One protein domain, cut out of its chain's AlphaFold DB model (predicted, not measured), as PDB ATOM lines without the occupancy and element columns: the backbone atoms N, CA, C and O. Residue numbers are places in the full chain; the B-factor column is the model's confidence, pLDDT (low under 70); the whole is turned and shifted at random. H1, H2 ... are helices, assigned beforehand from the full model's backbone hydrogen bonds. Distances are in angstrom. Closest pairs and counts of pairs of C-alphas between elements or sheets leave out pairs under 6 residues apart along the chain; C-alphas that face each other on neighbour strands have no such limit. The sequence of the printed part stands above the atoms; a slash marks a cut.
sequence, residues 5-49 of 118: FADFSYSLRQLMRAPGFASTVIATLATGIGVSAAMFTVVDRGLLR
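AT A GLANCE: This is residues 5 to 49 of the 118 residues of an uncharacterized protein of Acidobacteria bacterium (UniProt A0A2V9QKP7). Two helices meet near their ends as an L: a short arm, H1, and a long, straight arm, H2, with an empty space between them. The outline is flat, and the long arm makes most of its length. The printed part has 45 residues with two named helices, H1 then H2, and no named strand; the class is all helix. It is extended, with a radius of gyration of the C-alphas of 16.3 A and spans of 47 by 24 by 8 A.

HOW THE PARTS SIT: H1, residues 5 to 17, and H2, residues 19 to 47, only just touch, and only at the corner by their tight link, with 3 pairs of C-alphas within 8 A. H1 touches H2 with residues 15 to 16 alone, and H2 touches H1 with residues 21 to 22 alone; the closest C-alphas of the two helices, those of Leu 15 and Ala 22, are 5.8 A apart. Their lines are about perpendicular, at 78 degrees. In H1 and H2 every O i to N i+4 pair is within hydrogen-bond range.

IN THESE COORDINATES: H1 begins at C-alpha 5 (8.090, 17.076, 48.754) and measures 18.6 A. H2 measures 40.4 A and ends at C-alpha 47 (-21.728, 8.076, 17.649).

THE WHOLE: The C-alphas farthest apart, of Ala 6 and Arg 49, are 47.6 A apart. Residues 24 to 49 stand free. The printed part has no cut. Residues 44 to 49 have pLDDT under 70.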
ATOM      1  N   PHE A   5       7.193  17.734  49.706       85.81
ATOM      2  CA  PHE A   5       8.090  17.076  48.754       85.81
ATOM      3  C   PHE A   5       8.807  15.852  49.344       85.81
ATOM      4  O   PHE A   5       9.042  14.867  48.637       85.81
ATOM      5  N   ALA A   6       9.154  15.896  50.633       84.38
ATOM      6  CA  ALA A   6       9.749  14.767  51.344       84.38
ATOM      7  C   ALA A   6       8.719  13.652  51.567       84.38
ATOM      8  O   ALA A   6       9.041  12.486  51.354       84.38
ATOM      9  N   ASP A   7       7.472  14.002  51.894       85.00
ATOM     10  CA  ASP A   7       6.398  13.015  52.056       85.00
ATOM     11  C   ASP A   7       6.084  12.301  50.733       85.00
ATOM     12  O   ASP A   7       6.018  11.074  50.693       85.00
ATOM     13  N   PHE A   8       5.993  13.037  49.618       85.06
ATOM     14  CA  PHE A   8       5.719  12.444  48.302       85.06
ATOM     15  C   PHE A   8       6.816  11.463  47.856       85.06
ATOM     16  O   PHE A   8       6.541  10.354  47.389       85.06
ATOM     17  N   SER A   9       8.081  11.848  48.033       83.38
ATOM     18  CA  SER A   9       9.227  10.997  47.700       83.38
ATOM     19  C   SER A   9       9.362   9.799  48.649       83.38
ATOM     20  O   SER A   9       9.774   8.715  48.219       83.38
ATOM     21  N   TYR A  10       8.948   9.948  49.910       82.75
ATOM     22  CA  TYR A  10       8.859   8.849  50.867       82.75
ATOM     23  C   TYR A  10       7.775   7.834  50.476       82.75
ATOM     24  O   TYR A  10       8.067   6.637  50.398       82.75
ATOM     25  N   SER A  11       6.567   8.289  50.132       83.25
ATOM     26  CA  SER A  11       5.482   7.422  49.651       83.25
ATOM     27  C   SER A  11       5.858   6.685  48.364       83.25
ATOM     28  O   SER A  11       5.589   5.490  48.235       83.25
ATOM     29  N   LEU A  12       6.552   7.351  47.434       82.94
ATOM     30  CA  LEU A  12       7.016   6.716  46.198       82.94
ATOM     31  C   LEU A  12       8.050   5.615  46.479       82.94
ATOM     32  O   LEU A  12       7.969   4.519  45.923       82.94
ATOM     33  N   ARG A  13       8.991   5.861  47.398       82.50
ATOM     34  CA  ARG A  13       9.978   4.853  47.815       82.50
ATOM     35  C   ARG A  13       9.328   3.682  48.558       82.50
ATOM     36  O   ARG A  13       9.776   2.546  48.411       82.50
ATOM     37  N   GLN A  14       8.267   3.937  49.320       80.75
ATOM     38  CA  GLN A  14       7.476   2.898  49.974       80.75
ATOM     39  C   GLN A  14       6.735   2.027  48.947       80.75
ATOM     40  O   GLN A  14       6.735   0.803  49.075       80.75
ATOM     41  N   LEU A  15       6.207   2.636  47.882       79.12
ATOM     42  CA  LEU A  15       5.559   1.931  46.776       79.12
ATOM     43  C   LEU A  15       6.550   1.036  46.007       79.12
ATOM     44  O   LEU A  15       6.233  -0.109  45.690       79.12
ATOM     45  N   MET A  16       7.787   1.503  45.795       80.00
ATOM     46  CA  MET A  16       8.853   0.704  45.166       80.00
ATOM     47  C   MET A  16       9.385  -0.434  46.055       80.00
ATOM     48  O   MET A  16       9.991  -1.374  45.545       80.00
ATOM     49  N   ARG A  17       9.164  -0.378  47.375       82.12
ATOM     50  CA  ARG A  17       9.567  -1.437  48.318       82.12
ATOM     51  C   ARG A  17       8.614  -2.633  48.343       82.12
ATOM     52  O   ARG A  17       9.032  -3.710  48.757       82.12
ATOM     53  N   ALA A  18       7.369  -2.462  47.898       81.06
ATOM     54  CA  ALA A  18       6.346  -3.510  47.846       81.06
ATOM     55  C   ALA A  18       5.785  -3.665  46.415       81.06
ATOM     56  O   ALA A  18       4.610  -3.370  46.169       81.06
ATOM     57  N   PRO A  19       6.607  -4.134  45.455       77.94
ATOM     58  CA  PRO A  19       6.284  -4.086  44.029       77.94
ATOM     59  C   PRO A  19       5.020  -4.869  43.646       77.94
ATOM     60  O   PRO A  19       4.298  -4.427  42.761       77.94
ATOM     61  N   GLY A  20       4.703  -5.979  44.327       85.69
ATOM     62  CA  GLY A  20       3.506  -6.782  44.023       85.69
ATOM     63  C   GLY A  20       2.178  -6.108  44.400       85.69
ATOM     64  O   GLY A  20       1.179  -6.231  43.689       85.69
ATOM     65  N   PHE A  21       2.153  -5.350  45.500       86.94
ATOM     66  CA  PHE A  21       0.975  -4.560  45.869       86.94
ATOM     67  C   PHE A  21       0.836  -3.348  44.944       86.94
ATOM     68  O   PHE A  21      -0.236  -3.101  44.392       86.94
ATOM     69  N   ALA A  22       1.948  -2.645  44.709       89.56
ATOM     70  CA  ALA A  22       1.998  -1.494  43.817       89.56
ATOM     71  C   ALA A  22       1.512  -1.832  42.401       89.56
ATOM     72  O   ALA A  22       0.683  -1.106  41.854       89.56
ATOM     73  N   SER A  23       1.970  -2.947  41.824       89.50
ATOM     74  CA  SER A  23       1.573  -3.363  40.476       89.50
ATOM     75  C   SER A  23       0.074  -3.621  40.371       89.50
ATOM     76  O   SER A  23      -0.553  -3.190  39.409       89.50
ATOM     77  N   THR A  24      -0.517  -4.271  41.374       94.06
ATOM     78  CA  THR A  24      -1.953  -4.583  41.401       94.06
ATOM     79  C   THR A  24      -2.795  -3.311  41.482       94.06
ATOM     80  O   THR A  24      -3.760  -3.146  40.733       94.06
ATOM     81  N   VAL A  25      -2.399  -2.373  42.347       93.62
ATOM     82  CA  VAL A  25      -3.063  -1.071  42.488       93.62
ATOM     83  C   VAL A  25      -2.957  -0.263  41.194       93.62
ATOM     84  O   VAL A  25      -3.971   0.228  40.696       93.62
ATOM     85  N   ILE A  26      -1.758  -0.173  40.610       93.31
ATOM     86  CA  ILE A  26      -1.523   0.542  39.347       93.31
ATOM     87  C   ILE A  26      -2.332  -0.088  38.212       93.31
ATOM     88  O   ILE A  26      -2.981   0.639  37.468       93.31
ATOM     89  N   ALA A  27      -2.347  -1.418  38.091       94.50
ATOM     90  CA  ALA A  27      -3.106  -2.116  37.054       94.50
ATOM     91  C   ALA A  27      -4.617  -1.873  37.193       94.50
ATOM     92  O   ALA A  27      -5.303  -1.636  36.198       94.50
ATOM     93  N   THR A  28      -5.129  -1.869  38.424       95.12
ATOM     94  CA  THR A  28      -6.544  -1.593  38.706       95.12
ATOM     95  C   THR A  28      -6.910  -0.156  38.325       95.12
ATOM     96  O   THR A  28      -7.877   0.063  37.595       95.12
ATOM     97  N   LEU A  29      -6.102   0.822  38.753       94.44
ATOM     98  CA  LEU A  29      -6.273   2.236  38.398       94.44
ATOM     99  C   LEU A  29      -6.191   2.456  36.885       94.44
ATOM    100  O   LEU A  29      -7.062   3.105  36.309       94.44
ATOM    101  N   ALA A  30      -5.179   1.882  36.234       94.75
ATOM    102  CA  ALA A  30      -4.982   1.991  34.794       94.75
ATOM    103  C   ALA A  30      -6.161   1.393  34.016       94.75
ATOM    104  O   ALA A  30      -6.611   1.992  33.042       94.75
ATOM    105  N   THR A  31      -6.701   0.258  34.471       94.56
ATOM    106  CA  THR A  31      -7.875  -0.371  33.853       94.56
ATOM    107  C   THR A  31      -9.109   0.511  34.000       94.56
ATOM    108  O   THR A  31      -9.783   0.769  33.008       94.56
ATOM    109  N   GLY A  32      -9.387   1.032  35.201       93.88
ATOM    110  CA  GLY A  32     -10.529   1.923  35.422       93.88
ATOM    111  C   GLY A  32     -10.473   3.173  34.539       93.88
ATOM    112  O   GLY A  32     -11.431   3.478  33.831       93.88
ATOM    113  N   ILE A  33      -9.319   3.843  34.506       94.31
ATOM    114  CA  ILE A  33      -9.108   5.049  33.692       94.31
ATOM    115  C   ILE A  33      -9.182   4.718  32.192       94.31
ATOM    116  O   ILE A  33      -9.837   5.428  31.427       94.31
ATOM    117  N   GLY A  34      -8.538   3.627  31.768       90.25
ATOM    118  CA  GLY A  34      -8.497   3.191  30.374       90.25
ATOM    119  C   GLY A  34      -9.870   2.799  29.836       90.25
ATOM    120  O   GLY A  34     -10.207   3.174  28.716       90.25
ATOM    121  N   VAL A  35     -10.694   2.119  30.639       94.88
ATOM    122  CA  VAL A  35     -12.074   1.766  30.275       94.88
ATOM    123  C   VAL A  35     -12.928   3.019  30.112       94.88
ATOM    124  O   VAL A  35     -13.622   3.144  29.104       94.88
ATOM    125  N   SER A  36     -12.847   3.980  31.038       88.69
ATOM    126  CA  SER A  36     -13.587   5.242  30.914       88.69
ATOM    127  C   SER A  36     -13.173   6.034  29.666       88.69
ATOM    128  O   SER A  36     -14.030   6.516  28.924       88.69
ATOM    129  N   ALA A  37     -11.871   6.118  29.381       86.62
ATOM    130  CA  ALA A  37     -11.359   6.786  28.185       86.62
ATOM    131  C   ALA A  37     -11.730   6.044  26.887       86.62
ATOM    132  O   ALA A  37     -12.076   6.676  25.885       86.62
ATOM    133  N   ALA A  38     -11.698   4.708  26.894       86.12
ATOM    134  CA  ALA A  38     -12.097   3.880  25.760       86.12
ATOM    135  C   ALA A  38     -13.594   4.010  25.480       86.12
ATOM    136  O   ALA A  38     -13.978   4.146  24.324       86.12
ATOM    137  N   MET A  39     -14.432   4.045  26.519       84.94
ATOM    138  CA  MET A  39     -15.866   4.275  26.373       84.94
ATOM    139  C   MET A  39     -16.130   5.630  25.714       84.94
ATOM    140  O   MET A  39     -16.876   5.687  24.740       84.94
ATOM    141  N   PHE A  40     -15.459   6.697  26.159       76.94
ATOM    142  CA  PHE A  40     -15.574   8.007  25.515       76.94
ATOM    143  C   PHE A  40     -15.061   7.984  24.069       76.94
ATOM    144  O   PHE A  40     -15.714   8.519  23.186       76.94
ATOM    145  N   THR A  41     -13.952   7.294  23.796       77.56
ATOM    146  CA  THR A  41     -13.394   7.158  22.438       77.56
ATOM    147  C   THR A  41     -14.310   6.360  21.509       77.56
ATOM    148  O   THR A  41     -14.402   6.668  20.325       77.56
ATOM    149  N   VAL A  42     -14.977   5.319  22.007       73.94
ATOM    150  CA  VAL A  42     -15.921   4.498  21.234       73.94
ATOM    151  C   VAL A  42     -17.225   5.251  21.009       73.94
ATOM    152  O   VAL A  42     -17.764   5.188  19.911       73.94
ATOM    153  N   VAL A  43     -17.716   5.991  22.002       70.94
ATOM    154  CA  VAL A  43     -18.880   6.868  21.835       70.94
ATOM    155  C   VAL A  43     -18.555   7.995  20.855       70.94
ATOM    156  O   VAL A  43     -19.320   8.227  19.930       70.94
ATOM    157  N   ASP A  44     -17.393   8.630  20.970       63.72
ATOM    158  CA  ASP A  44     -16.943   9.657  20.032       63.72
ATOM    159  C   ASP A  44     -16.750   9.079  18.619       63.72
ATOM    160  O   ASP A  44     -17.328   9.563  17.660       63.72
ATOM    161  N   ARG A  45     -16.066   7.948  18.442       60.88
ATOM    162  CA  ARG A  45     -15.849   7.376  17.096       60.88
ATOM    163  C   ARG A  45     -17.058   6.653  16.504       60.88
ATOM    164  O   ARG A  45     -17.126   6.496  15.284       60.88
ATOM    165  N   GLY A  46     -17.947   6.143  17.349       60.28
ATOM    166  CA  GLY A  46     -19.107   5.341  16.965       60.28
ATOM    167  C   GLY A  46     -20.383   6.164  16.817       60.28
ATOM    168  O   GLY A  46     -21.171   5.887  15.920       60.28
ATOM    169  N   LEU A  47     -20.562   7.189  17.653       51.22
ATOM    170  CA  LEU A  47     -21.728   8.076  17.649       51.22
ATOM    171  C   LEU A  47     -21.416   9.445  17.024       51.22
ATOM    172  O   LEU A  47     -22.277  10.022  16.368       51.22
ATOM    173  N   LEU A  48     -20.180   9.936  17.168       50.75
ATOM    174  CA  LEU A  48     -19.663  11.151  16.524       50.75
ATOM    175  C   LEU A  48     -18.640  10.806  15.437       50.75
ATOM    176  O   LEU A  48     -17.665  11.526  15.242       50.75
ATOM    177  N   ARG A  49     -18.847   9.726  14.674       46.22
ATOM    178  CA  ARG A  49     -18.341   9.746  13.300       46.22
ATOM    179  C   ARG A  49     -19.252  10.729  12.570       46.22
ATOM    180  O   ARG A  49     -20.379  10.343  12.252       46.22
TER     181      ARG A  49